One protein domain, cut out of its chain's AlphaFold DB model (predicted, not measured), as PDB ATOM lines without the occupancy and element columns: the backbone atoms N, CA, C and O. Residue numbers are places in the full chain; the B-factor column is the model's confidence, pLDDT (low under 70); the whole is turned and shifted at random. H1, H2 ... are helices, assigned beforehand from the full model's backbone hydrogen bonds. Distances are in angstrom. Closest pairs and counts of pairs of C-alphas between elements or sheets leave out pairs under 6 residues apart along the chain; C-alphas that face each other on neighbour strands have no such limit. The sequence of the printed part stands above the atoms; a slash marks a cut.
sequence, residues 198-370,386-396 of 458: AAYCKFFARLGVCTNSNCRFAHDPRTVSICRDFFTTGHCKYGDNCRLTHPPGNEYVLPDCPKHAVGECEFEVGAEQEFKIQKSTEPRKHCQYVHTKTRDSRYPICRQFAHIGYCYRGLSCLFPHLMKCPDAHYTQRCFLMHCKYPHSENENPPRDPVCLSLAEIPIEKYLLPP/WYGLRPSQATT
ATOM      1  N   ALA A 198     -61.491 -47.250 -48.036       89.06
ATOM      2  CA  ALA A 198     -61.368 -48.205 -46.950       89.06
ATOM      3  C   ALA A 198     -60.988 -47.498 -45.638       89.06
ATOM      4  O   ALA A 198     -59.999 -46.764 -45.570       89.06
ATOM      5  N   ALA A 199     -61.759 -47.746 -44.580       90.94
ATOM      6  CA  ALA A 199     -61.402 -47.327 -43.232       90.94
ATOM      7  C   ALA A 199     -60.393 -48.332 -42.653       90.94
ATOM      8  O   ALA A 199     -60.743 -49.484 -42.393       90.94
ATOM      9  N   TYR A 200     -59.134 -47.919 -42.490       94.19
ATOM     10  CA  TYR A 200     -58.074 -48.774 -41.945       94.19
ATOM     11  C   TYR A 200     -58.223 -48.984 -40.432       94.19
ATOM     12  O   TYR A 200     -58.622 -48.079 -39.698       94.19
ATOM     13  N   CYS A 201     -57.871 -50.176 -39.946       95.50
ATOM     14  CA  CYS A 201     -57.986 -50.526 -38.531       95.50
ATOM     15  C   CYS A 201     -56.923 -49.811 -37.687       95.50
ATOM     16  O   CYS A 201     -55.730 -50.107 -37.795       95.50
ATOM     17  N   LYS A 202     -57.349 -48.915 -36.784       94.38
ATOM     18  CA  LYS A 202     -56.424 -48.159 -35.921       94.38
ATOM     19  C   LYS A 202     -55.620 -49.028 -34.953       94.38
ATOM     20  O   LYS A 202     -54.506 -48.655 -34.601       94.38
ATOM     21  N   PHE A 203     -56.132 -50.200 -34.570       95.69
ATOM     22  CA  PHE A 203     -55.388 -51.166 -33.757       95.69
ATOM     23  C   PHE A 203     -54.303 -51.875 -34.571       95.69
ATOM     24  O   PHE A 203     -53.141 -51.833 -34.174       95.69
ATOM     25  N   PHE A 204     -54.644 -52.419 -35.745       97.19
ATOM     26  CA  PHE A 204     -53.676 -53.066 -36.636       97.19
ATOM     27  C   PHE A 204     -52.559 -52.105 -37.063       97.19
ATOM     28  O   PHE A 204     -51.383 -52.429 -36.931       97.19
ATOM     29  N   ALA A 205     -52.910 -50.885 -37.476       96.88
ATOM     30  CA  ALA A 205     -51.939 -49.854 -37.832       96.88
ATOM     31  C   ALA A 205     -51.012 -49.474 -36.656       96.88
ATOM     32  O   ALA A 205     -49.810 -49.298 -36.842       96.88
ATOM     33  N   ARG A 206     -51.534 -49.396 -35.424       95.44
ATOM     34  CA  ARG A 206     -50.759 -48.982 -34.240       95.44
ATOM     35  C   ARG A 206     -49.950 -50.104 -33.579       95.44
ATOM     36  O   ARG A 206     -48.986 -49.801 -32.886       95.44
ATOM     37  N   LEU A 207     -50.355 -51.365 -33.734       95.25
ATOM     38  CA  LEU A 207     -49.821 -52.513 -32.976       95.25
ATOM     39  C   LEU A 207     -49.297 -53.662 -33.857       95.25
ATOM     40  O   LEU A 207     -48.781 -54.645 -33.327       95.25
ATOM     41  N   GLY A 208     -49.489 -53.596 -35.179       95.75
ATOM     42  CA  GLY A 208     -49.229 -54.706 -36.105       95.75
ATOM     43  C   GLY A 208     -50.216 -55.874 -35.992       95.75
ATOM     44  O   GLY A 208     -50.036 -56.909 -36.626       95.75
ATOM     45  N   VAL A 209     -51.248 -55.745 -35.151       95.75
ATOM     46  CA  VAL A 209     -52.222 -56.799 -34.853       95.75
ATOM     47  C   VAL A 209     -53.571 -56.191 -34.461       95.75
ATOM     48  O   VAL A 209     -53.633 -55.112 -33.872       95.75
ATOM     49  N   CYS A 210     -54.657 -56.898 -34.762       96.12
ATOM     50  CA  CYS A 210     -55.974 -56.658 -34.181       96.12
ATOM     51  C   CYS A 210     -56.480 -57.974 -33.579       96.12
ATOM     52  O   CYS A 210     -56.267 -59.033 -34.165       96.12
ATOM     53  N   THR A 211     -57.116 -57.912 -32.411       95.06
ATOM     54  CA  THR A 211     -57.680 -59.079 -31.709       95.06
ATOM     55  C   THR A 211     -59.073 -59.467 -32.207       95.06
ATOM     56  O   THR A 211     -59.505 -60.591 -31.979       95.06
ATOM     57  N   ASN A 212     -59.777 -58.566 -32.901       94.25
ATOM     58  CA  ASN A 212     -61.079 -58.858 -33.493       94.25
ATOM     59  C   ASN A 212     -60.895 -59.639 -34.807       94.25
ATOM     60  O   ASN A 212     -60.414 -59.089 -35.799       94.25
ATOM     61  N   SER A 213     -61.298 -60.912 -34.809       89.44
ATOM     62  CA  SER A 213     -61.270 -61.803 -35.977       89.44
ATOM     63  C   SER A 213     -62.184 -61.333 -37.114       89.44
ATOM     64  O   SER A 213     -61.822 -61.449 -38.281       89.44
ATOM     65  N   ASN A 214     -63.328 -60.731 -36.778       93.06
ATOM     66  CA  ASN A 214     -64.327 -60.204 -37.708       93.06
ATOM     67  C   ASN A 214     -64.204 -58.674 -37.861       93.06
ATOM     68  O   ASN A 214     -65.202 -57.948 -37.906       93.06
ATOM     69  N   CYS A 215     -62.973 -58.151 -37.902       93.75
ATOM     70  CA  CYS A 215     -62.738 -56.710 -37.970       93.75
ATOM     71  C   CYS A 215     -63.321 -56.095 -39.258       93.75
ATOM     72  O   CYS A 215     -62.858 -56.371 -40.362       93.75
ATOM     73  N   ARG A 216     -64.297 -55.187 -39.111       92.81
ATOM     74  CA  ARG A 216     -64.900 -54.411 -40.219       92.81
ATOM     75  C   ARG A 216     -63.942 -53.393 -40.872       92.81
ATOM     76  O   ARG A 216     -64.315 -52.755 -41.853       92.81
ATOM     77  N   PHE A 217     -62.736 -53.211 -40.330       93.81
ATOM     78  CA  PHE A 217     -61.749 -52.229 -40.785       93.81
ATOM     79  C   PHE A 217     -60.580 -52.902 -41.518       93.81
ATOM     80  O   PHE A 217     -60.111 -53.964 -41.119       93.81
ATOM     81  N   ALA A 218     -60.061 -52.267 -42.568       93.38
ATOM     82  CA  ALA A 218     -59.033 -52.862 -43.420       93.38
ATOM     83  C   ALA A 218     -57.671 -53.004 -42.707       93.38
ATOM     84  O   ALA A 218     -57.165 -52.052 -42.103       93.38
ATOM     85  N   HIS A 219     -57.059 -54.186 -42.830       94.19
ATOM     86  CA  HIS A 219     -55.697 -54.492 -42.382       94.19
ATOM     87  C   HIS A 219     -54.731 -54.381 -43.572       94.19
ATOM     88  O   HIS A 219     -54.601 -55.307 -44.367       94.19
ATOM     89  N   ASP A 220     -54.077 -53.228 -43.730       93.12
ATOM     90  CA  ASP A 220     -53.115 -52.971 -44.809       93.12
ATOM     91  C   ASP A 220     -51.701 -52.841 -44.210       93.12
ATOM     92  O   ASP A 220     -51.458 -51.897 -43.460       93.12
ATOM     93  N   PRO A 221     -50.752 -53.755 -44.499       93.50
ATOM     94  CA  PRO A 221     -49.412 -53.728 -43.901       93.50
ATOM     95  C   PRO A 221     -48.656 -52.404 -44.082       93.50
ATOM     96  O   PRO A 221     -47.835 -52.044 -43.244       93.50
ATOM     97  N   ARG A 222     -48.971 -51.622 -45.125       93.62
ATOM     98  CA  ARG A 222     -48.364 -50.300 -45.362       93.62
ATOM     99  C   ARG A 222     -48.750 -49.269 -44.295       93.62
ATOM    100  O   ARG A 222     -48.102 -48.230 -44.204       93.62
ATOM    101  N   THR A 223     -49.802 -49.530 -43.513       95.31
ATOM    102  CA  THR A 223     -50.258 -48.664 -42.417       95.31
ATOM    103  C   THR A 223     -49.696 -49.061 -41.055       95.31
ATOM    104  O   THR A 223     -50.020 -48.408 -40.069       95.31
ATOM    105  N   VAL A 224     -48.904 -50.134 -40.963       97.38
ATOM    106  CA  VAL A 224     -48.297 -50.569 -39.699       97.38
ATOM    107  C   VAL A 224     -47.192 -49.590 -39.302       97.38
ATOM    108  O   VAL A 224     -46.269 -49.324 -40.064       97.38
ATOM    109  N   SER A 225     -47.327 -49.006 -38.115       96.69
ATOM    110  CA  SER A 225     -46.434 -47.957 -37.627       96.69
ATOM    111  C   SER A 225     -44.992 -48.432 -37.427       96.69
ATOM    112  O   SER A 225     -44.732 -49.612 -37.172       96.69
ATOM    113  N   ILE A 226     -44.049 -47.490 -37.520       96.31
ATOM    114  CA  ILE A 226     -42.627 -47.752 -37.289       96.31
ATOM    115  C   ILE A 226     -42.378 -48.182 -35.828       96.31
ATOM    116  O   ILE A 226     -42.884 -47.562 -34.885       96.31
ATOM    117  N   CYS A 227     -41.585 -49.235 -35.624       96.25
ATOM    118  CA  CYS A 227     -41.178 -49.689 -34.297       96.25
ATOM    119  C   CYS A 227     -40.316 -48.615 -33.631       96.25
ATOM    120  O   CYS A 227     -39.209 -48.337 -34.092       96.25
ATOM    121  N   ARG A 228     -40.815 -48.013 -32.544       93.50
ATOM    122  CA  ARG A 228     -40.119 -46.921 -31.846       93.50
ATOM    123  C   ARG A 228     -38.745 -47.358 -31.349       93.50
ATOM    124  O   ARG A 228     -37.775 -46.691 -31.677       93.50
ATOM    125  N   ASP A 229     -38.680 -48.482 -30.641       93.81
ATOM    126  CA  ASP A 229     -37.458 -49.016 -30.031       93.81
ATOM    127  C   ASP A 229     -36.353 -49.221 -31.082       93.81
ATOM    128  O   ASP A 229     -35.257 -48.672 -30.948       93.81
ATOM    129  N   PHE A 230     -36.669 -49.926 -32.178       95.00
ATOM    130  CA  PHE A 230     -35.719 -50.154 -33.271       95.00
ATOM    131  C   PHE A 230     -35.319 -48.842 -33.943       95.00
ATOM    132  O   PHE A 230     -34.145 -48.606 -34.205       95.00
ATOM    133  N   PHE A 231     -36.292 -47.971 -34.215       93.56
ATOM    134  CA  PHE A 231     -36.054 -46.719 -34.916       93.56
ATOM    135  C   PHE A 231     -35.204 -45.736 -34.099       93.56
ATOM    136  O   PHE A 231     -34.411 -45.011 -34.685       93.56
ATOM    137  N   THR A 232     -35.315 -45.689 -32.768       90.62
ATOM    138  CA  THR A 232     -34.518 -44.760 -31.945       90.62
ATOM    139  C   THR A 232     -33.197 -45.338 -31.443       90.62
ATOM    140  O   THR A 232     -32.283 -44.559 -31.185       90.62
ATOM    141  N   THR A 233     -33.076 -46.663 -31.298       91.69
ATOM    142  CA  THR A 233     -31.886 -47.304 -30.694       91.69
ATOM    143  C   THR A 233     -31.100 -48.218 -31.637       91.69
ATOM    144  O   THR A 233     -30.002 -48.645 -31.291       91.69
ATOM    145  N   GLY A 234     -31.653 -48.560 -32.806       91.88
ATOM    146  CA  GLY A 234     -31.129 -49.614 -33.682       91.88
ATOM    147  C   GLY A 234     -31.414 -51.042 -33.194       91.88
ATOM    148  O   GLY A 234     -30.998 -51.997 -33.845       91.88
ATOM    149  N   HIS A 235     -32.117 -51.216 -32.068       94.25
ATOM    150  CA  HIS A 235     -32.406 -52.519 -31.472       94.25
ATOM    151  C   HIS A 235     -33.885 -52.671 -31.087       94.25
ATOM    152  O   HIS A 235     -34.530 -51.742 -30.608       94.25
ATOM    153  N   CYS A 236     -34.426 -53.880 -31.236       96.31
ATOM    154  CA  CYS A 236     -35.718 -54.251 -30.671       96.31
ATOM    155  C   CYS A 236     -35.633 -55.634 -30.026       96.31
ATOM    156  O   CYS A 236     -35.199 -56.593 -30.662       96.31
ATOM    157  N   LYS A 237     -36.155 -55.748 -28.800       96.38
ATOM    158  CA  LYS A 237     -36.258 -57.002 -28.031       96.38
ATOM    159  C   LYS A 237     -37.050 -58.125 -28.718       96.38
ATOM    160  O   LYS A 237     -36.973 -59.266 -28.281       96.38
ATOM    161  N   TYR A 238     -37.825 -57.811 -29.761       95.12
ATOM    162  CA  TYR A 238     -38.574 -58.793 -30.553       95.12
ATOM    163  C   TYR A 238     -37.829 -59.265 -31.815       95.12
ATOM    164  O   TYR A 238     -38.274 -60.223 -32.448       95.12
ATOM    165  N   GLY A 239     -36.712 -58.624 -32.188       93.25
ATOM    166  CA  GLY A 239     -35.980 -58.919 -33.424       93.25
ATOM    167  C   GLY A 239     -36.891 -58.903 -34.654       93.25
ATOM    168  O   GLY A 239     -37.788 -58.065 -34.759       93.25
ATOM    169  N   ASP A 240     -36.713 -59.874 -35.545       90.62
ATOM    170  CA  ASP A 240     -37.520 -60.032 -36.764       90.62
ATOM    171  C   ASP A 240     -38.967 -60.490 -36.490       90.62
ATOM    172  O   ASP A 240     -39.825 -60.402 -37.363       90.62
ATOM    173  N   ASN A 241     -39.277 -60.916 -35.256       94.25
ATOM    174  CA  ASN A 241     -40.647 -61.207 -34.808       94.25
ATOM    175  C   ASN A 241     -41.398 -59.944 -34.338       94.25
ATOM    176  O   ASN A 241     -42.512 -60.031 -33.809       94.25
ATOM    177  N   CYS A 242     -40.801 -58.759 -34.494       95.88
ATOM    178  CA  CYS A 242     -41.469 -57.492 -34.239       95.88
ATOM    179  C   CYS A 242     -42.663 -57.311 -35.189       95.88
ATOM    180  O   CYS A 242     -42.533 -57.374 -36.408       95.88
ATOM    181  N   ARG A 243     -43.845 -57.038 -34.626       96.12
ATOM    182  CA  ARG A 243     -45.073 -56.789 -35.407       96.12
ATOM    183  C   ARG A 243     -45.147 -55.367 -35.972       96.12
ATOM    184  O   ARG A 243     -46.058 -55.070 -36.735       96.12
ATOM    185  N   LEU A 244     -44.226 -54.486 -35.581       96.62
ATOM    186  CA  LEU A 244     -44.139 -53.106 -36.054       96.62
ATOM    187  C   LEU A 244     -43.048 -52.975 -37.116       96.62
ATOM    188  O   LEU A 244     -42.036 -53.667 -37.073       96.62
ATOM    189  N   THR A 245     -43.237 -52.053 -38.053       94.88
ATOM    190  CA  THR A 245     -42.338 -51.881 -39.194       94.88
ATOM    191  C   THR A 245     -40.943 -51.448 -38.740       94.88
ATOM    192  O   THR A 245     -40.800 -50.459 -38.022       94.88
ATOM    193  N   HIS A 246     -39.903 -52.161 -39.167       93.50
ATOM    194  CA  HIS A 246     -38.513 -51.710 -39.050       93.50
ATOM    195  C   HIS A 246     -38.116 -50.866 -40.285       93.50
ATOM    196  O   HIS A 246     -38.773 -50.966 -41.328       93.50
ATOM    197  N   PRO A 247     -37.086 -50.000 -40.190       83.94
ATOM    198  CA  PRO A 247     -36.536 -49.270 -41.334       83.94
ATOM    199  C   PRO A 247     -36.194 -50.203 -42.513       83.94
ATOM    200  O   PRO A 247     -35.791 -51.343 -42.272       83.94
ATOM    201  N   PRO A 248     -36.345 -49.754 -43.773       78.88
ATOM    202  CA  PRO A 248     -36.610 -48.371 -44.201       78.88
ATOM    203  C   PRO A 248     -38.066 -47.897 -44.029       78.88
ATOM    204  O   PRO A 248     -38.346 -46.703 -44.069       78.88
ATOM    205  N   GLY A 249     -39.018 -48.801 -43.785       88.50
ATOM    206  CA  GLY A 249     -40.430 -48.436 -43.647       88.50
ATOM    207  C   GLY A 249     -41.041 -47.857 -44.930       88.50
ATOM    208  O   GLY A 249     -40.790 -48.360 -46.022       88.50
ATOM    209  N   ASN A 250     -41.918 -46.852 -44.807       92.38
ATOM    210  CA  ASN A 250     -42.558 -46.195 -45.954       92.38
ATOM    211  C   ASN A 250     -43.008 -44.749 -45.649       92.38
ATOM    212  O   ASN A 250     -43.072 -44.326 -44.491       92.38
ATOM    213  N   GLU A 251     -43.385 -44.007 -46.698       92.81
ATOM    214  CA  GLU A 251     -43.761 -42.586 -46.620       92.81
ATOM    215  C   GLU A 251     -44.912 -42.237 -45.656       92.81
ATOM    216  O   GLU A 251     -45.009 -41.089 -45.217       92.81
ATOM    217  N   TYR A 252     -45.784 -43.191 -45.320       95.38
ATOM    218  CA  TYR A 252     -46.944 -42.973 -44.454       95.38
ATOM    219  C   TYR A 252     -46.640 -43.150 -42.960       95.38
ATOM    220  O   TYR A 252     -47.445 -42.716 -42.133       95.38
ATOM    221  N   VAL A 253     -45.514 -43.788 -42.614       96.19
ATOM    222  CA  VAL A 253     -45.197 -44.241 -41.242       96.19
ATOM    223  C   VAL A 253     -43.872 -43.705 -40.690       96.19
ATOM    224  O   VAL A 253     -43.646 -43.793 -39.483       96.19
ATOM    225  N   LEU A 254     -43.016 -43.101 -41.525       95.12
ATOM    226  CA  LEU A 254     -41.800 -42.432 -41.050       95.12
ATOM    227  C   LEU A 254     -42.067 -41.027 -40.461       95.12
ATOM    228  O   LEU A 254     -42.852 -40.259 -41.032       95.12
ATOM    229  N   PRO A 255     -41.387 -40.662 -39.354       95.94
ATOM    230  CA  PRO A 255     -41.467 -39.336 -38.745       95.94
ATOM    231  C   PRO A 255     -40.556 -38.294 -39.416       95.94
ATOM    232  O   PRO A 255     -39.575 -38.625 -40.088       95.94
ATOM    233  N   ASP A 256     -40.855 -37.018 -39.169       95.31
ATOM    234  CA  ASP A 256     -39.981 -35.882 -39.497       95.31
ATOM    235  C   ASP A 256     -38.704 -35.859 -38.663       95.31
ATOM    236  O   ASP A 256     -38.728 -36.170 -37.472       95.31
ATOM    237  N   CYS A 257     -37.611 -35.395 -39.269       94.31
ATOM    238  CA  CYS A 257     -36.351 -35.123 -38.586       94.31
ATOM    239  C   CYS A 257     -36.449 -33.822 -37.767       94.31
ATOM    240  O   CYS A 257     -36.481 -32.743 -38.370       94.31
ATOM    241  N   PRO A 258     -36.429 -33.860 -36.417       90.12
ATOM    242  CA  PRO A 258     -36.537 -32.640 -35.618       90.12
ATOM    243  C   PRO A 258     -35.339 -31.714 -35.847       90.12
ATOM    244  O   PRO A 258     -35.519 -30.513 -36.020       90.12
ATOM    245  N   LYS A 259     -34.128 -32.287 -35.966       92.19
ATOM    246  CA  LYS A 259     -32.904 -31.551 -36.313       92.19
ATOM    247  C   LYS A 259     -33.014 -30.832 -37.665       92.19
ATOM    248  O   LYS A 259     -32.534 -29.714 -37.793       92.19
ATOM    249  N   HIS A 260     -33.648 -31.428 -38.682       92.62
ATOM    250  CA  HIS A 260     -33.791 -30.779 -39.995       92.62
ATOM    251  C   HIS A 260     -34.729 -29.570 -39.934       92.62
ATOM    252  O   HIS A 260     -34.455 -28.557 -40.571       92.62
ATOM    253  N   ALA A 261     -35.795 -29.646 -39.130       87.69
ATOM    254  CA  ALA A 261     -36.741 -28.545 -38.953       87.69
ATOM    255  C   ALA A 261     -36.108 -27.288 -38.318       87.69
ATOM    256  O   ALA A 261     -36.586 -26.187 -38.576       87.69
ATOM    257  N   VAL A 262     -35.024 -27.445 -37.545       87.44
ATOM    258  CA  VAL A 262     -34.231 -26.338 -36.966       87.44
ATOM    259  C   VAL A 262     -32.916 -26.047 -37.714       87.44
ATOM    260  O   VAL A 262     -32.217 -25.100 -37.374       87.44
ATOM    261  N   GLY A 263     -32.579 -26.821 -38.754       89.25
ATOM    262  CA  GLY A 263     -31.347 -26.654 -39.542       89.25
ATOM    263  C   GLY A 263     -30.084 -27.313 -38.962       89.25
ATOM    264  O   GLY A 263     -29.006 -27.142 -39.519       89.25
ATOM    265  N   GLU A 264     -30.206 -28.101 -37.894       93.19
ATOM    266  CA  GLU A 264     -29.101 -28.748 -37.163       93.19
ATOM    267  C   GLU A 264     -28.818 -30.198 -37.611       93.19
ATOM    268  O   GLU A 264     -28.136 -30.954 -36.916       93.19
ATOM    269  N   CYS A 265     -29.387 -30.655 -38.734       94.25
ATOM    270  CA  CYS A 265     -29.157 -32.024 -39.199       94.25
ATOM    271  C   CYS A 265     -27.846 -32.147 -39.982       94.25
ATOM    272  O   CYS A 265     -27.638 -31.451 -40.970       94.25
ATOM    273  N   GLU A 266     -27.011 -33.106 -39.584       93.56
ATOM    274  CA  GLU A 266     -25.735 -33.442 -40.234       93.56
ATOM    275  C   GLU A 266     -25.903 -34.037 -41.649       93.56
ATOM    276  O   GLU A 266     -24.942 -34.106 -42.411       93.56
ATOM    277  N   PHE A 267     -27.118 -34.465 -42.010       92.06
ATOM    278  CA  PHE A 267     -27.450 -34.978 -43.338       92.06
ATOM    279  C   PHE A 267     -28.193 -33.915 -44.157       92.06
ATOM    280  O   PHE A 267     -29.159 -33.315 -43.687       92.06
ATOM    281  N   GLU A 268     -27.827 -33.747 -45.426       88.44
ATOM    282  CA  GLU A 268     -28.584 -32.889 -46.351       88.44
ATOM    283  C   GLU A 268     -29.995 -33.444 -46.627       88.44
ATOM    284  O   GLU A 268     -30.959 -32.698 -46.811       88.44
ATOM    285  N   VAL A 269     -30.123 -34.774 -46.636       90.56
ATOM    286  CA  VAL A 269     -31.261 -35.532 -47.179       90.56
ATOM    287  C   VAL A 269     -31.686 -36.650 -46.226       90.56
ATOM    288  O   VAL A 269     -30.868 -37.148 -45.450       90.56
ATOM    289  N   GLY A 270     -32.961 -37.032 -46.263       92.19
ATOM    290  CA  GLY A 270     -33.548 -38.024 -45.364       92.19
ATOM    291  C   GLY A 270     -34.028 -39.286 -46.080       92.19
ATOM    292  O   GLY A 270     -33.777 -39.503 -47.270       92.19
ATOM    293  N   ALA A 271     -34.759 -40.120 -45.342       91.25
ATOM    294  CA  ALA A 271     -35.295 -41.394 -45.824       91.25
ATOM    295  C   ALA A 271     -36.286 -41.241 -46.999       91.25
ATOM    296  O   ALA A 271     -36.569 -42.194 -47.720       91.25
ATOM    297  N   GLU A 272     -36.768 -40.026 -47.292       89.69
ATOM    298  CA  GLU A 272     -37.548 -39.758 -48.502       89.69
ATOM    299  C   GLU A 272     -36.775 -39.974 -49.816       89.69
ATOM    300  O   GLU A 272     -37.401 -39.934 -50.876       89.69
ATOM    301  N   GLN A 273     -35.453 -40.190 -49.783       85.50
ATOM    302  CA  GLN A 273     -34.689 -40.636 -50.955       85.50
ATOM    303  C   GLN A 273     -34.988 -42.094 -51.330       85.50
ATOM    304  O   GLN A 273     -35.142 -42.391 -52.516       85.50
ATOM    305  N   GLU A 274     -35.147 -42.980 -50.342       81.12
ATOM    306  CA  GLU A 274     -35.386 -44.418 -50.548       81.12
ATOM    307  C   GLU A 274     -36.689 -44.671 -51.326       81.12
ATOM    308  O   GLU A 274     -36.779 -45.600 -52.125       81.12
ATOM    309  N   PHE A 275     -37.680 -43.788 -51.167       78.56
ATOM    310  CA  PHE A 275     -38.970 -43.863 -51.865       78.56
ATOM    311  C   PHE A 275     -38.969 -43.218 -53.261       78.56
ATOM    312  O   PHE A 275     -39.924 -43.399 -54.015       78.56
ATOM    313  N   LYS A 276     -37.942 -42.427 -53.608       69.25
ATOM    314  CA  LYS A 276     -37.897 -41.624 -54.849       69.25
ATOM    315  C   LYS A 276     -36.964 -42.185 -55.918       69.25
ATOM    316  O   LYS A 276     -37.118 -41.834 -57.085       69.25
ATOM    317  N   ILE A 277     -35.983 -43.005 -55.541       61.28
ATOM    318  CA  ILE A 277     -34.890 -43.401 -56.433       61.28
ATOM    319  C   ILE A 277     -35.043 -44.860 -56.878       61.28
ATOM    320  O   ILE A 277     -34.872 -45.795 -56.100       61.28
ATOM    321  N   GLN A 278     -35.255 -45.068 -58.180       53.97
ATOM    322  CA  GLN A 278     -35.029 -46.373 -58.807       53.97
ATOM    323  C   GLN A 278     -33.516 -46.654 -58.866       53.97
ATOM    324  O   GLN A 278     -32.852 -46.240 -59.808       53.97
ATOM    325  N   LYS A 279     -32.982 -47.341 -57.843       54.22
ATOM    326  CA  LYS A 279     -31.594 -47.850 -57.752       54.22
ATOM    327  C   LYS A 279     -30.495 -46.866 -58.205       54.22
ATOM    328  O   LYS A 279     -29.889 -47.045 -59.260       54.22
ATOM    329  N   SER A 280     -30.137 -45.897 -57.359       52.53
ATOM    330  CA  SER A 280     -28.813 -45.267 -57.462       52.53
ATOM    331  C   SER A 280     -27.730 -46.274 -57.068       52.53
ATOM    332  O   SER A 280     -27.863 -46.960 -56.059       52.53
ATOM    333  N   THR A 281     -26.646 -46.341 -57.835       56.78
ATOM    334  CA  THR A 281     -25.545 -47.307 -57.660       56.78
ATOM    335  C   THR A 281     -24.598 -47.015 -56.489       56.78
ATOM    336  O   THR A 281     -23.674 -47.789 -56.261       56.78
ATOM    337  N   GLU A 282     -24.818 -45.936 -55.734       60.44
ATOM    338  CA  GLU A 282     -23.968 -45.511 -54.616       60.44
ATOM    339  C   GLU A 282     -24.761 -45.431 -53.297       60.44
ATOM    340  O   GLU A 282     -25.846 -44.838 -53.281       60.44
ATOM    341  N   PRO A 283     -24.227 -45.953 -52.172       58.16
ATOM    342  CA  PRO A 283     -24.857 -45.856 -50.857       58.16
ATOM    343  C   PRO A 283     -24.660 -44.455 -50.258       58.16
ATOM    344  O   PRO A 283     -23.749 -44.205 -49.465       58.16
ATOM    345  N   ARG A 284     -25.523 -43.512 -50.645       63.69
ATOM    346  CA  ARG A 284     -25.555 -42.169 -50.050       63.69
ATOM    347  C   ARG A 284     -26.043 -42.247 -48.606       63.69
ATOM    348  O   ARG A 284     -27.123 -42.764 -48.345       63.69
ATOM    349  N   LYS A 285     -25.268 -41.697 -47.670       83.56
ATOM    350  CA  LYS A 285     -25.691 -41.560 -46.270       83.56
ATOM    351  C   LYS A 285     -26.811 -40.518 -46.179       83.56
ATOM    352  O   LYS A 285     -26.573 -39.345 -46.457       83.56
ATOM    353  N   HIS A 286     -27.999 -40.945 -45.772       88.81
ATOM    354  CA  HIS A 286     -29.153 -40.088 -45.502       88.81
ATOM    355  C   HIS A 286     -29.562 -40.197 -44.030       88.81
ATOM    356  O   HIS A 286     -29.168 -41.130 -43.327       88.81
ATOM    357  N   CYS A 287     -30.378 -39.258 -43.556       92.69
ATOM    358  CA  CYS A 287     -31.022 -39.407 -42.259       92.69
ATOM    359  C   CYS A 287     -32.045 -40.556 -42.298       92.69
ATOM    360  O   CYS A 287     -32.740 -40.743 -43.296       92.69
ATOM    361  N   GLN A 288     -32.196 -41.286 -41.191       91.88
ATOM    362  CA  GLN A 288     -33.280 -42.265 -40.998       91.88
ATOM    363  C   GLN A 288     -34.677 -41.614 -40.897       91.88
ATOM    364  O   GLN A 288     -35.700 -42.281 -41.018       91.88
ATOM    365  N   TYR A 289     -34.721 -40.311 -40.616       94.31
ATOM    366  CA  TYR A 289     -35.937 -39.509 -40.547       94.31
ATOM    367  C   TYR A 289     -36.224 -38.856 -41.907       94.31
ATOM    368  O   TYR A 289     -35.319 -38.673 -42.723       94.31
ATOM    369  N   VAL A 290     -37.469 -38.437 -42.139       94.31
ATOM    370  CA  VAL A 290     -37.842 -37.665 -43.335       94.31
ATOM    371  C   VAL A 290     -37.329 -36.227 -43.238       94.31
ATOM    372  O   VAL A 290     -37.549 -35.542 -42.236       94.31
ATOM    373  N   HIS A 291     -36.699 -35.750 -44.310       93.12
ATOM    374  CA  HIS A 291     -36.388 -34.346 -44.560       93.12
ATOM    375  C   HIS A 291     -37.404 -33.797 -45.565       93.12
ATOM    376  O   HIS A 291     -37.398 -34.142 -46.748       93.12
ATOM    377  N   THR A 292     -38.314 -32.935 -45.108       85.88
ATOM    378  CA  THR A 292     -39.271 -32.281 -46.003       85.88
ATOM    379  C   THR A 292     -39.474 -30.811 -45.670       85.88
ATOM    380  O   THR A 292     -39.623 -30.425 -44.515       85.88
ATOM    381  N   LYS A 293     -39.535 -29.992 -46.724       82.31
ATOM    382  CA  LYS A 293     -39.899 -28.565 -46.671       82.31
ATOM    383  C   LYS A 293     -41.399 -28.347 -46.930       82.31
ATOM    384  O   LYS A 293     -41.848 -27.218 -47.081       82.31
ATOM    385  N   THR A 294     -42.164 -29.436 -47.028       87.19
ATOM    386  CA  THR A 294     -43.608 -29.448 -47.306       87.19
ATOM    387  C   THR A 294     -44.452 -29.227 -46.047       87.19
ATOM    388  O   THR A 294     -45.595 -28.793 -46.156       87.19
ATOM    389  N   ARG A 295     -43.909 -29.502 -44.854       90.75
ATOM    390  CA  ARG A 295     -44.617 -29.379 -43.570       90.75
ATOM    391  C   ARG A 295     -44.409 -27.994 -42.963       90.75
ATOM    392  O   ARG A 295     -43.291 -27.492 -42.944       90.75
ATOM    393  N   ASP A 296     -45.488 -27.388 -42.475       91.38
ATOM    394  CA  ASP A 296     -45.455 -26.083 -41.810       91.38
ATOM    395  C   ASP A 296     -45.314 -26.303 -40.299       91.38
ATOM    396  O   ASP A 296     -46.202 -26.872 -39.662       91.38
ATOM    397  N   SER A 297     -44.194 -25.873 -39.715       88.31
ATOM    398  CA  SER A 297     -43.908 -26.051 -38.282       88.31
ATOM    399  C   SER A 297     -44.857 -25.278 -37.362       88.31
ATOM    400  O   SER A 297     -44.893 -25.551 -36.165       88.31
ATOM    401  N   ARG A 298     -45.651 -24.348 -37.909       89.12
ATOM    402  CA  ARG A 298     -46.678 -23.587 -37.182       89.12
ATOM    403  C   ARG A 298     -48.020 -24.319 -37.104       89.12
ATOM    404  O   ARG A 298     -48.918 -23.847 -36.411       89.12
ATOM    405  N   TYR A 299     -48.201 -25.417 -37.842       92.69
ATOM    406  CA  TYR A 299     -49.410 -26.239 -37.762       92.69
ATOM    407  C   TYR A 299     -49.298 -27.254 -36.607       92.69
ATOM    408  O   TYR A 299     -48.194 -27.701 -36.286       92.69
ATOM    409  N   PRO A 300     -50.425 -27.683 -36.002       93.06
ATOM    410  CA  PRO A 300     -50.436 -28.783 -35.041       93.06
ATOM    411  C   PRO A 300     -49.769 -30.051 -35.586       93.06
ATOM    412  O   PRO A 300     -49.826 -30.331 -36.784       93.06
ATOM    413  N   ILE A 301     -49.210 -30.876 -34.698       95.19
ATOM    414  CA  ILE A 301     -48.749 -32.220 -35.072       95.19
ATOM    415  C   ILE A 301     -49.924 -32.999 -35.682       95.19
ATOM    416  O   ILE A 301     -51.040 -32.987 -35.157       95.19
ATOM    417  N   CYS A 302     -49.661 -33.706 -36.779       97.00
ATOM    418  CA  CYS A 302     -50.625 -34.556 -37.464       97.00
ATOM    419  C   CYS A 302     -51.201 -35.603 -36.494       97.00
ATOM    420  O   CYS A 302     -50.519 -36.569 -36.140       97.00
ATOM    421  N   ARG A 303     -52.466 -35.435 -36.077       96.56
ATOM    422  CA  ARG A 303     -53.124 -36.320 -35.100       96.56
ATOM    423  C   ARG A 303     -53.124 -37.778 -35.534       96.56
ATOM    424  O   ARG A 303     -52.800 -38.646 -34.726       96.56
ATOM    425  N   GLN A 304     -53.404 -38.045 -36.808       96.69
ATOM    426  CA  GLN A 304     -53.402 -39.411 -37.325       96.69
ATOM    427  C   GLN A 304     -52.019 -40.056 -37.142       96.69
ATOM    428  O   GLN A 304     -51.908 -41.129 -36.542       96.69
ATOM    429  N   PHE A 305     -50.958 -39.343 -37.544       97.50
ATOM    430  CA  PHE A 305     -49.583 -39.808 -37.382       97.50
ATOM    431  C   PHE A 305     -49.214 -40.004 -35.910       97.50
ATOM    432  O   PHE A 305     -48.719 -41.061 -35.539       97.50
ATOM    433  N   ALA A 306     -49.484 -39.025 -35.046       96.31
ATOM    434  CA  ALA A 306     -49.116 -39.120 -33.640       96.31
ATOM    435  C   ALA A 306     -49.867 -40.253 -32.923       96.31
ATOM    436  O   ALA A 306     -49.244 -41.108 -32.295       96.31
ATOM    437  N   HIS A 307     -51.196 -40.323 -33.034       95.12
ATOM    438  CA  HIS A 307     -52.003 -41.272 -32.260       95.12
ATOM    439  C   HIS A 307     -51.978 -42.700 -32.831       95.12
ATOM    440  O   HIS A 307     -51.840 -43.648 -32.047       95.12
ATOM    441  N   ILE A 308     -51.992 -42.881 -34.158       94.81
ATOM    442  CA  ILE A 308     -51.923 -44.212 -34.795       94.81
ATOM    443  C   ILE A 308     -50.476 -44.633 -35.095       94.81
ATOM    444  O   ILE A 308     -50.138 -45.791 -34.893       94.81
ATOM    445  N   GLY A 309     -49.605 -43.710 -35.507       95.25
ATOM    446  CA  GLY A 309     -48.289 -44.026 -36.088       95.25
ATOM    447  C   GLY A 309     -48.306 -44.154 -37.620       95.25
ATOM    448  O   GLY A 309     -47.362 -44.675 -38.206       95.25
ATOM    449  N   TYR A 310     -49.388 -43.695 -38.256       95.94
ATOM    450  CA  TYR A 310     -49.626 -43.719 -39.699       95.94
ATOM    451  C   TYR A 310     -50.404 -42.468 -40.117       95.94
ATOM    452  O   TYR A 310     -51.296 -42.025 -39.395       95.94
ATOM    453  N   CYS A 311     -50.121 -41.922 -41.298       97.06
ATOM    454  CA  CYS A 311     -50.916 -40.858 -41.904       97.06
ATOM    455  C   CYS A 311     -51.096 -41.093 -43.407       97.06
ATOM    456  O   CYS A 311     -50.112 -41.173 -44.145       97.06
ATOM    457  N   TYR A 312     -52.345 -41.126 -43.890       95.88
ATOM    458  CA  TYR A 312     -52.628 -41.431 -45.302       95.88
ATOM    459  C   TYR A 312     -52.036 -40.412 -46.283       95.88
ATOM    460  O   TYR A 312     -51.838 -40.739 -47.448       95.88
ATOM    461  N   ARG A 313     -51.741 -39.189 -45.824       95.94
ATOM    462  CA  ARG A 313     -51.166 -38.100 -46.631       95.94
ATOM    463  C   ARG A 313     -49.659 -38.255 -46.880       95.94
ATOM    464  O   ARG A 313     -49.124 -37.548 -47.731       95.94
ATOM    465  N   GLY A 314     -48.975 -39.143 -46.153       94.88
ATOM    466  CA  GLY A 314     -47.564 -39.481 -46.379       94.88
ATOM    467  C   GLY A 314     -46.624 -38.273 -46.411       94.88
ATOM    468  O   GLY A 314     -46.747 -37.353 -45.591       94.88
ATOM    469  N   LEU A 315     -45.720 -38.239 -47.398       93.81
ATOM    470  CA  LEU A 315     -44.822 -37.098 -47.644       93.81
ATOM    471  C   LEU A 315     -45.555 -35.808 -48.046       93.81
ATOM    472  O   LEU A 315     -44.985 -34.727 -47.919       93.81
ATOM    473  N   SER A 316     -46.806 -35.903 -48.511       94.94
ATOM    474  CA  SER A 316     -47.621 -34.740 -48.895       94.94
ATOM    475  C   SER A 316     -48.333 -34.079 -47.711       94.94
ATOM    476  O   SER A 316     -48.886 -32.994 -47.869       94.94
ATOM    477  N   CYS A 317     -48.348 -34.704 -46.527       96.56
ATOM    478  CA  CYS A 317     -48.954 -34.109 -45.337       96.56
ATOM    479  C   CYS A 317     -48.269 -32.786 -44.979       96.56
ATOM    480  O   CYS A 317     -47.044 -32.753 -44.895       96.56
ATOM    481  N   LEU A 318     -49.051 -31.733 -44.719       95.25
ATOM    482  CA  LEU A 318     -48.537 -30.405 -44.350       95.25
ATOM    483  C   LEU A 318     -48.436 -30.198 -42.827       95.25
ATOM    484  O   LEU A 318     -47.783 -29.260 -42.378       95.25
ATOM    485  N   PHE A 319     -49.060 -31.077 -42.041       95.88
ATOM    486  CA  PHE A 319     -48.979 -31.109 -40.578       95.88
ATOM    487  C   PHE A 319     -47.763 -31.959 -40.151       95.88
ATOM    488  O   PHE A 319     -47.619 -33.069 -40.678       95.88
ATOM    489  N   PRO A 320     -46.911 -31.510 -39.207       95.38
ATOM    490  CA  PRO A 320     -45.729 -32.254 -38.763       95.38
ATOM    491  C   PRO A 320     -46.014 -33.699 -38.314       95.38
ATOM    492  O   PRO A 320     -46.918 -33.958 -37.519       95.38
ATOM    493  N   HIS A 321     -45.217 -34.655 -38.792       96.38
ATOM    494  CA  HIS A 321     -45.219 -36.068 -38.402       96.38
ATOM    495  C   HIS A 321     -44.221 -36.302 -37.257       96.38
ATOM    496  O   HIS A 321     -43.216 -36.999 -37.397       96.38
ATOM    497  N   LEU A 322     -44.492 -35.698 -36.101       93.50
ATOM    498  CA  LEU A 322     -43.657 -35.840 -34.907       93.50
ATOM    499  C   LEU A 322     -44.195 -36.930 -33.974       93.50
ATOM    500  O   LEU A 322     -45.393 -37.017 -33.707       93.50
ATOM    501  N   MET A 323     -43.293 -37.725 -33.396       92.50
ATOM    502  CA  MET A 323     -43.610 -38.684 -32.331       92.50
ATOM    503  C   MET A 323     -43.728 -37.986 -30.958       92.50
ATOM    504  O   MET A 323     -43.083 -38.386 -29.995       92.50
ATOM    505  N   LYS A 324     -44.578 -36.957 -30.862       92.44
ATOM    506  CA  LYS A 324     -44.940 -36.238 -29.623       92.44
ATOM    507  C   LYS A 324     -46.472 -36.123 -29.513       92.44
ATOM    508  O   LYS A 324     -47.173 -36.338 -30.499       92.44
ATOM    509  N   CYS A 325     -47.001 -35.785 -28.333       93.75
ATOM    510  CA  CYS A 325     -48.438 -35.541 -28.150       93.75
ATOM    511  C   CYS A 325     -48.876 -34.263 -28.898       93.75
ATOM    512  O   CYS A 325     -48.318 -33.205 -28.600       93.75
ATOM    513  N   PRO A 326     -49.865 -34.305 -29.817       93.56
ATOM    514  CA  PRO A 326     -50.335 -33.111 -30.525       93.56
ATOM    515  C   PRO A 326     -50.921 -32.056 -29.595       93.56
ATOM    516  O   PRO A 326     -50.645 -30.874 -29.768       93.56
ATOM    517  N   ASP A 327     -51.694 -32.488 -28.599       92.31
ATOM    518  CA  ASP A 327     -52.353 -31.613 -27.633       92.31
ATOM    519  C   ASP A 327     -51.330 -30.870 -26.769       92.31
ATOM    520  O   ASP A 327     -51.224 -29.650 -26.871       92.31
ATOM    521  N   ALA A 328     -50.488 -31.595 -26.021       90.06
ATOM    522  CA  ALA A 328     -49.478 -30.971 -25.164       90.06
ATOM    523  C   ALA A 328     -48.475 -30.114 -25.960       90.06
ATOM    524  O   ALA A 328     -48.134 -29.021 -25.524       90.06
ATOM    525  N   HIS A 329     -48.046 -30.548 -27.151       88.56
ATOM    526  CA  HIS A 329     -47.125 -29.762 -27.979       88.56
ATOM    527  C   HIS A 329     -47.739 -28.450 -28.484       88.56
ATOM    528  O   HIS A 329     -47.028 -27.462 -28.644       88.56
ATOM    529  N   TYR A 330     -49.039 -28.442 -28.784       86.81
ATOM    530  CA  TYR A 330     -49.697 -27.296 -29.408       86.81
ATOM    531  C   TYR A 330     -50.341 -26.340 -28.388       86.81
ATOM    532  O   TYR A 330     -50.350 -25.129 -28.596       86.81
ATOM    533  N   THR A 331     -50.865 -26.854 -27.269       86.88
ATOM    534  CA  THR A 331     -51.581 -26.055 -26.253       86.88
ATOM    535  C   THR A 331     -50.926 -26.056 -24.874       86.88
ATOM    536  O   THR A 331     -51.497 -25.487 -23.942       86.88
ATOM    537  N   GLN A 332     -49.749 -26.673 -24.724       85.94
ATOM    538  CA  GLN A 332     -49.045 -26.894 -23.449       85.94
ATOM    539  C   GLN A 332     -49.801 -27.781 -22.443       85.94
ATOM    540  O   GLN A 332     -49.323 -27.988 -21.334       85.94
ATOM    541  N   ARG A 333     -50.974 -28.328 -22.804       88.75
ATOM    542  CA  ARG A 333     -51.791 -29.187 -21.933       88.75
ATOM    543  C   ARG A 333     -52.440 -30.324 -22.713       88.75
ATOM    544  O   ARG A 333     -52.781 -30.170 -23.882       88.75
ATOM    545  N   CYS A 334     -52.660 -31.460 -22.060       91.75
ATOM    546  CA  CYS A 334     -53.361 -32.591 -22.657       91.75
ATOM    547  C   CYS A 334     -54.389 -33.155 -21.676       91.75
ATOM    548  O   CYS A 334     -54.045 -33.571 -20.578       91.75
ATOM    549  N   PHE A 335     -55.647 -33.187 -22.110       92.75
ATOM    550  CA  PHE A 335     -56.796 -33.680 -21.347       92.75
ATOM    551  C   PHE A 335     -57.165 -35.135 -21.714       92.75
ATOM    552  O   PHE A 335     -58.208 -35.640 -21.298       92.75
ATOM    553  N   LEU A 336     -56.343 -35.818 -22.523       92.94
ATOM    554  CA  LEU A 336     -56.578 -37.208 -22.925       92.94
ATOM    555  C   LEU A 336     -56.230 -38.166 -21.778       92.94
ATOM    556  O   LEU A 336     -55.058 -38.316 -21.432       92.94
ATOM    557  N   MET A 337     -57.240 -38.860 -21.248       90.19
ATOM    558  CA  MET A 337     -57.146 -39.700 -20.042       90.19
ATOM    559  C   MET A 337     -56.108 -40.826 -20.167       90.19
ATOM    560  O   MET A 337     -55.512 -41.250 -19.180       90.19
ATOM    561  N   HIS A 338     -55.886 -41.314 -21.391       89.12
ATOM    562  CA  HIS A 338     -54.963 -42.407 -21.706       89.12
ATOM    563  C   HIS A 338     -53.994 -42.007 -22.831       89.12
ATOM    564  O   HIS A 338     -53.832 -42.710 -23.832       89.12
ATOM    565  N   CYS A 339     -53.362 -40.834 -22.703       90.69
ATOM    566  CA  CYS A 339     -52.343 -40.405 -23.658       90.69
ATOM    567  C   CYS A 339     -51.126 -41.350 -23.642       90.69
ATOM    568  O   CYS A 339     -50.505 -41.575 -22.610       90.69
ATOM    569  N   LYS A 340     -50.721 -41.850 -24.817       89.12
ATOM    570  CA  LYS A 340     -49.552 -42.740 -24.996       89.12
ATOM    571  C   LYS A 340     -48.186 -42.024 -25.001       89.12
ATOM    572  O   LYS A 340     -47.220 -42.539 -25.572       89.12
ATOM    573  N   TYR A 341     -48.130 -40.804 -24.478       90.62
ATOM    574  CA  TYR A 341     -46.941 -39.957 -24.452       90.62
ATOM    575  C   TYR A 341     -46.687 -39.490 -23.018       90.62
ATOM    576  O   TYR A 341     -47.652 -39.145 -22.337       90.62
ATOM    577  N   PRO A 342     -45.423 -39.455 -22.561       85.31
ATOM    578  CA  PRO A 342     -45.101 -38.865 -21.271       85.31
ATOM    579  C   PRO A 342     -45.407 -37.364 -21.302       85.31
ATOM    580  O   PRO A 342     -45.082 -36.678 -22.273       85.31
ATOM    581  N   HIS A 343     -46.015 -36.867 -20.230       81.81
ATOM    582  CA  HIS A 343     -46.163 -35.443 -19.952       81.81
ATOM    583  C   HIS A 343     -45.555 -35.181 -18.569       81.81
ATOM    584  O   HIS A 343     -45.962 -35.819 -17.599       81.81
ATOM    585  N   SER A 344     -44.591 -34.266 -18.475       63.41
ATOM    586  CA  SER A 344     -44.039 -33.802 -17.197       63.41
ATOM    587  C   SER A 344     -44.865 -32.610 -16.713       63.41
ATOM    588  O   SER A 344     -44.911 -31.596 -17.402       63.41
ATOM    589  N   GLU A 345     -45.478 -32.676 -15.527       55.00
ATOM    590  CA  GLU A 345     -46.362 -31.607 -15.010       55.00
ATOM    591  C   GLU A 345     -45.668 -30.238 -14.843       55.00
ATOM    592  O   GLU A 345     -46.332 -29.203 -14.819       55.00
ATOM    593  N   ASN A 346     -44.333 -30.226 -14.748       47.34
ATOM    594  CA  ASN A 346     -43.521 -29.025 -14.529       47.34
ATOM    595  C   ASN A 346     -42.696 -28.578 -15.749       47.34
ATOM    596  O   ASN A 346     -42.099 -27.501 -15.711       47.34
ATOM    597  N   GLU A 347     -42.669 -29.345 -16.844       44.06
ATOM    598  CA  GLU A 347     -42.083 -28.853 -18.092       44.06
ATOM    599  C   GLU A 347     -43.151 -28.074 -18.856       44.06
ATOM    600  O   GLU A 347     -43.960 -28.641 -19.586       44.06
ATOM    601  N   ASN A 348     -43.119 -26.750 -18.712       45.94
ATOM    602  CA  ASN A 348     -43.580 -25.860 -19.772       45.94
ATOM    603  C   ASN A 348     -42.411 -25.740 -20.767       45.94
ATOM    604  O   ASN A 348     -41.529 -24.907 -20.525       45.94
ATOM    605  N   PRO A 349     -42.318 -26.557 -21.839       48.59
ATOM    606  CA  PRO A 349     -41.317 -26.317 -22.865       48.59
ATOM    607  C   PRO A 349     -41.479 -24.888 -23.409       48.59
ATOM    608  O   PRO A 349     -42.603 -24.375 -23.487       48.59
ATOM    609  N   PRO A 350     -40.374 -24.215 -23.775       46.59
ATOM    610  CA  PRO A 350     -40.450 -22.884 -24.359       46.59
ATOM    611  C   PRO A 350     -41.359 -22.896 -25.593       46.59
ATOM    612  O   PRO A 350     -41.488 -23.909 -26.282       46.59
ATOM    613  N   ARG A 351     -41.994 -21.753 -25.885       51.38
ATOM    614  CA  ARG A 351     -42.798 -21.589 -27.102       51.38
ATOM    615  C   ARG A 351     -41.901 -21.594 -28.343       51.38
ATOM    616  O   ARG A 351     -41.540 -20.535 -28.857       51.38
ATOM    617  N   ASP A 352     -41.621 -22.795 -28.835       51.31
ATOM    618  CA  ASP A 352     -41.336 -23.062 -30.243       51.31
ATOM    619  C   ASP A 352     -42.441 -22.440 -31.136       51.31
ATOM    620  O   ASP A 352     -43.530 -22.110 -30.649       51.31
ATOM    621  N   PRO A 353     -42.139 -22.137 -32.413       58.84
ATOM    622  CA  PRO A 353     -42.565 -20.883 -33.034       58.84
ATOM    623  C   PRO A 353     -44.074 -20.715 -33.235       58.84
ATOM    624  O   PRO A 353     -44.833 -21.677 -33.305       58.84
ATOM    625  N   VAL A 354     -44.476 -19.440 -33.369       70.38
ATOM    626  CA  VAL A 354     -45.860 -18.929 -33.449       70.38
ATOM    627  C   VAL A 354     -46.805 -19.880 -34.189       70.38
ATOM    628  O   VAL A 354     -46.901 -19.879 -35.417       70.38
ATOM    629  N   CYS A 355     -47.513 -20.675 -33.394       80.75
ATOM    630  CA  CYS A 355     -48.492 -21.649 -33.837       80.75
ATOM    631  C   CYS A 355     -49.735 -20.950 -34.414       80.75
ATOM    632  O   CYS A 355     -50.303 -20.065 -33.773       80.75
ATOM    633  N   LEU A 356     -50.148 -21.345 -35.621       88.81
ATOM    634  CA  LEU A 356     -51.294 -20.775 -36.336       88.81
ATOM    635  C   LEU A 356     -52.592 -21.439 -35.885       88.81
ATOM    636  O   LEU A 356     -52.742 -22.656 -36.019       88.81
ATOM    637  N   SER A 357     -53.550 -20.640 -35.408       88.44
ATOM    638  CA  SER A 357     -54.835 -21.141 -34.910       88.44
ATOM    639  C   SER A 357     -55.561 -21.983 -35.964       88.44
ATOM    640  O   SER A 357     -55.412 -21.772 -37.172       88.44
ATOM    641  N   LEU A 358     -56.431 -22.906 -35.534       91.00
ATOM    642  CA  LEU A 358     -57.179 -23.767 -36.468       91.00
ATOM    643  C   LEU A 358     -58.079 -22.980 -37.439       91.00
ATOM    644  O   LEU A 358     -58.587 -23.551 -38.403       91.00
ATOM    645  N   ALA A 359     -58.291 -21.689 -37.170       87.12
ATOM    646  CA  ALA A 359     -59.045 -20.754 -37.992       87.12
ATOM    647  C   ALA A 359     -58.216 -20.013 -39.052       87.12
ATOM    648  O   ALA A 359     -58.801 -19.333 -39.894       87.12
ATOM    649  N   GLU A 360     -56.889 -20.119 -38.995       89.62
ATOM    650  CA  GLU A 360     -55.943 -19.529 -39.950       89.62
ATOM    651  C   GLU A 360     -55.374 -20.577 -40.916       89.62
ATOM    652  O   GLU A 360     -54.905 -20.218 -41.993       89.62
ATOM    653  N   ILE A 361     -55.441 -21.869 -40.565       92.06
ATOM    654  CA  ILE A 361     -55.027 -22.991 -41.422       92.06
ATOM    655  C   ILE A 361     -56.010 -23.136 -42.602       92.06
ATOM    656  O   ILE A 361     -57.168 -23.503 -42.376       92.06
ATOM    657  N   PRO A 362     -55.585 -22.909 -43.864       91.56
ATOM    658  CA  PRO A 362     -56.471 -23.045 -45.017       91.56
ATOM    659  C   PRO A 362     -56.975 -24.481 -45.204       91.56
ATOM    660  O   PRO A 362     -56.321 -25.462 -44.845       91.56
ATOM    661  N   ILE A 363     -58.161 -24.624 -45.781       88.69
ATOM    662  CA  ILE A 363     -58.899 -25.889 -45.767       88.69
ATOM    663  C   ILE A 363     -58.331 -26.950 -46.713       88.69
ATOM    664  O   ILE A 363     -58.438 -28.153 -46.471       88.69
ATOM    665  N   GLU A 364     -57.650 -26.503 -47.757       91.19
ATOM    666  CA  GLU A 364     -56.962 -27.334 -48.737       91.19
ATOM    667  C   GLU A 364     -55.801 -28.101 -48.079       91.19
ATOM    668  O   GLU A 364     -55.418 -29.175 -48.540       91.19
ATOM    669  N   LYS A 365     -55.267 -27.587 -46.960       93.19
ATOM    670  CA  LYS A 365     -54.107 -28.143 -46.247       93.19
ATOM    671  C   LYS A 365     -54.392 -29.476 -45.555       93.19
ATOM    672  O   LYS A 365     -53.465 -30.243 -45.305       93.19
ATOM    673  N   TYR A 366     -55.664 -29.774 -45.291       92.69
ATOM    674  CA  TYR A 366     -56.112 -31.047 -44.720       92.69
ATOM    675  C   TYR A 366     -56.069 -32.201 -45.737       92.69
ATOM    676  O   TYR A 366     -56.135 -33.360 -45.326       92.69
ATOM    677  N   LEU A 367     -55.931 -31.897 -47.040       93.31
ATOM    678  CA  LEU A 367     -55.804 -32.853 -48.154       93.31
ATOM    679  C   LEU A 367     -56.861 -33.971 -48.143       93.31
ATOM    680  O   LEU A 367     -56.584 -35.124 -48.480       93.31
ATOM    681  N   LEU A 368     -58.089 -33.618 -47.761       91.38
ATOM    682  CA  LEU A 368     -59.233 -34.528 -47.734       91.38
ATOM    683  C   LEU A 368     -59.621 -34.951 -49.160       91.38
ATOM    684  O   LEU A 368     -59.549 -34.125 -50.076       91.38
ATOM    685  N   PRO A 369     -60.066 -36.203 -49.370       88.94
ATOM    686  CA  PRO A 369     -60.502 -36.654 -50.683       88.94
ATOM    687  C   PRO A 369     -61.698 -35.835 -51.189       88.94
ATOM    688  O   PRO A 369     -62.595 -35.483 -50.415       88.94
ATOM    689  N   PRO A 370     -61.768 -35.540 -52.498       83.31
ATOM    690  CA  PRO A 370     -62.850 -34.746 -53.052       83.31
ATOM    691  C   PRO A 370     -64.177 -35.512 -52.972       83.31
ATOM    692  O   PRO A 370     -64.386 -36.510 -53.667       83.31
ATOM    693  N   TRP A 386     -56.383 -42.187 -53.167       90.75
ATOM    694  CA  TRP A 386     -56.125 -40.825 -52.694       90.75
ATOM    695  C   TRP A 386     -54.992 -40.828 -51.667       90.75
ATOM    696  O   TRP A 386     -55.199 -41.153 -50.495       90.75
ATOM    697  N   TYR A 387     -53.775 -40.523 -52.130       93.06
ATOM    698  CA  TYR A 387     -52.533 -40.806 -51.400       93.06
ATOM    699  C   TYR A 387     -52.535 -42.270 -50.904       93.06
ATOM    700  O   TYR A 387     -52.803 -43.183 -51.685       93.06
ATOM    701  N   GLY A 388     -52.315 -42.518 -49.609       90.56
ATOM    702  CA  GLY A 388     -52.352 -43.853 -49.012       90.56
ATOM    703  C   GLY A 388     -53.738 -44.518 -48.939       90.56
ATOM    704  O   GLY A 388     -53.806 -45.703 -48.596       90.56
ATOM    705  N   LEU A 389     -54.840 -43.818 -49.245       92.06
ATOM    706  CA  LEU A 389     -56.204 -44.367 -49.186       92.06
ATOM    707  C   LEU A 389     -56.532 -45.239 -50.408       92.06
ATOM    708  O   LEU A 389     -56.534 -44.763 -51.547       92.06
ATOM    709  N   ARG A 390     -56.893 -46.503 -50.159       89.25
ATOM    710  CA  ARG A 390     -57.435 -47.429 -51.163       89.25
ATOM    711  C   ARG A 390     -58.969 -47.313 -51.255       89.25
ATOM    712  O   ARG A 390     -59.611 -47.064 -50.233       89.25
ATOM    713  N   PRO A 391     -59.580 -47.504 -52.439       85.75
ATOM    714  CA  PRO A 391     -61.036 -47.608 -52.573       85.75
ATOM    715  C   PRO A 391     -61.581 -48.824 -51.813       85.75
ATOM    716  O   PRO A 391     -60.943 -49.873 -51.807       85.75
ATOM    717  N   SER A 392     -62.783 -48.730 -51.239       80.44
ATOM    718  CA  SER A 392     -63.364 -49.794 -50.390       80.44
ATOM    719  C   SER A 392     -63.581 -51.140 -51.102       80.44
ATOM    720  O   SER A 392     -63.635 -52.181 -50.457       80.44
ATOM    721  N   GLN A 393     -63.696 -51.134 -52.433       65.25
ATOM    722  CA  GLN A 393     -63.802 -52.350 -53.254       65.25
ATOM    723  C   GLN A 393     -62.440 -53.015 -53.529       65.25
ATOM    724  O   GLN A 393     -62.402 -54.159 -53.961       65.25
ATOM    725  N   ALA A 394     -61.323 -52.325 -53.277       59.84
ATOM    726  CA  ALA A 394     -59.965 -52.822 -53.518       59.84
ATOM    727  C   ALA A 394     -59.313 -53.450 -52.268       59.84
ATOM    728  O   ALA A 394     -58.112 -53.710 -52.268       59.84
ATOM    729  N   THR A 395     -60.080 -53.654 -51.191       54.91
ATOM    730  CA  THR A 395     -59.613 -54.256 -49.927       54.91
ATOM    731  C   THR A 395     -60.218 -55.630 -49.628       54.91
ATOM    732  O   THR A 395     -59.966 -56.187 -48.563       54.91
ATOM    733  N   THR A 396     -60.985 -56.215 -50.551       41.50
ATOM    734  CA  THR A 396     -61.334 -57.642 -50.493       41.50
ATOM    735  C   THR A 396     -60.112 -58.494 -50.842       41.50
ATOM    736  O   THR A 396     -59.460 -58.241 -51.852       41.50
TER     737      THR A 396
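AT A GLANCE: This is residues 198 to 370 and 386 to 396 of the 458 residues of the protein "LAFA_0A02586g1_1" of Lachancea sp. CBS 6924 (UniProt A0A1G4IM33). With little regular structure, the domain is a rounded mass of long winding loops with six short helices scattered through it; H4 is nearest the middle, H1 packs on it, and residues 276 to 283 stick out. The printed part has 184 residues, H1 to H6 in chain order and no named strand: all helix, though named elements hold only 33 residues. It is compact, radius of gyration of the C-alphas 17.2 A, spanning 46 by 44 by 40 A.

HOW THE PARTS SIT: H1, residues 202 to 207, touches H4, residues 303 to 308, at a steep tilt of 56 degrees, the same way; their closest C-alphas, of Arg 206 and Ile 308, are 4.9 A apart. H5, residues 326 to 331, is close to H4 but not clearly touching; their closest C-alphas, of Arg 303 and Pro 326, are 6.2 A apart. H2, residues 228 to 233, H3, residues 258 to 262, and H6, residues 363 to 366, touch no helix. Every O i to N i+4 pair is within hydrogen-bond range in H1 to H5; H6 is too short for one.

IN THESE COORDINATES: H1, 8.4 A long, begins at C-alpha 202 (-56.424, -48.159, -35.921); H6 ends at C-alpha 366 (-56.112, -31.047, -44.720).

THE WHOLE: The five links are long. Residues 371 to 385 are cut out, C-alphas 370 and 386 being 9.1 A apart. Residues 276 to 284, 344 to 353 and 393 to 396 have pLDDT under 70.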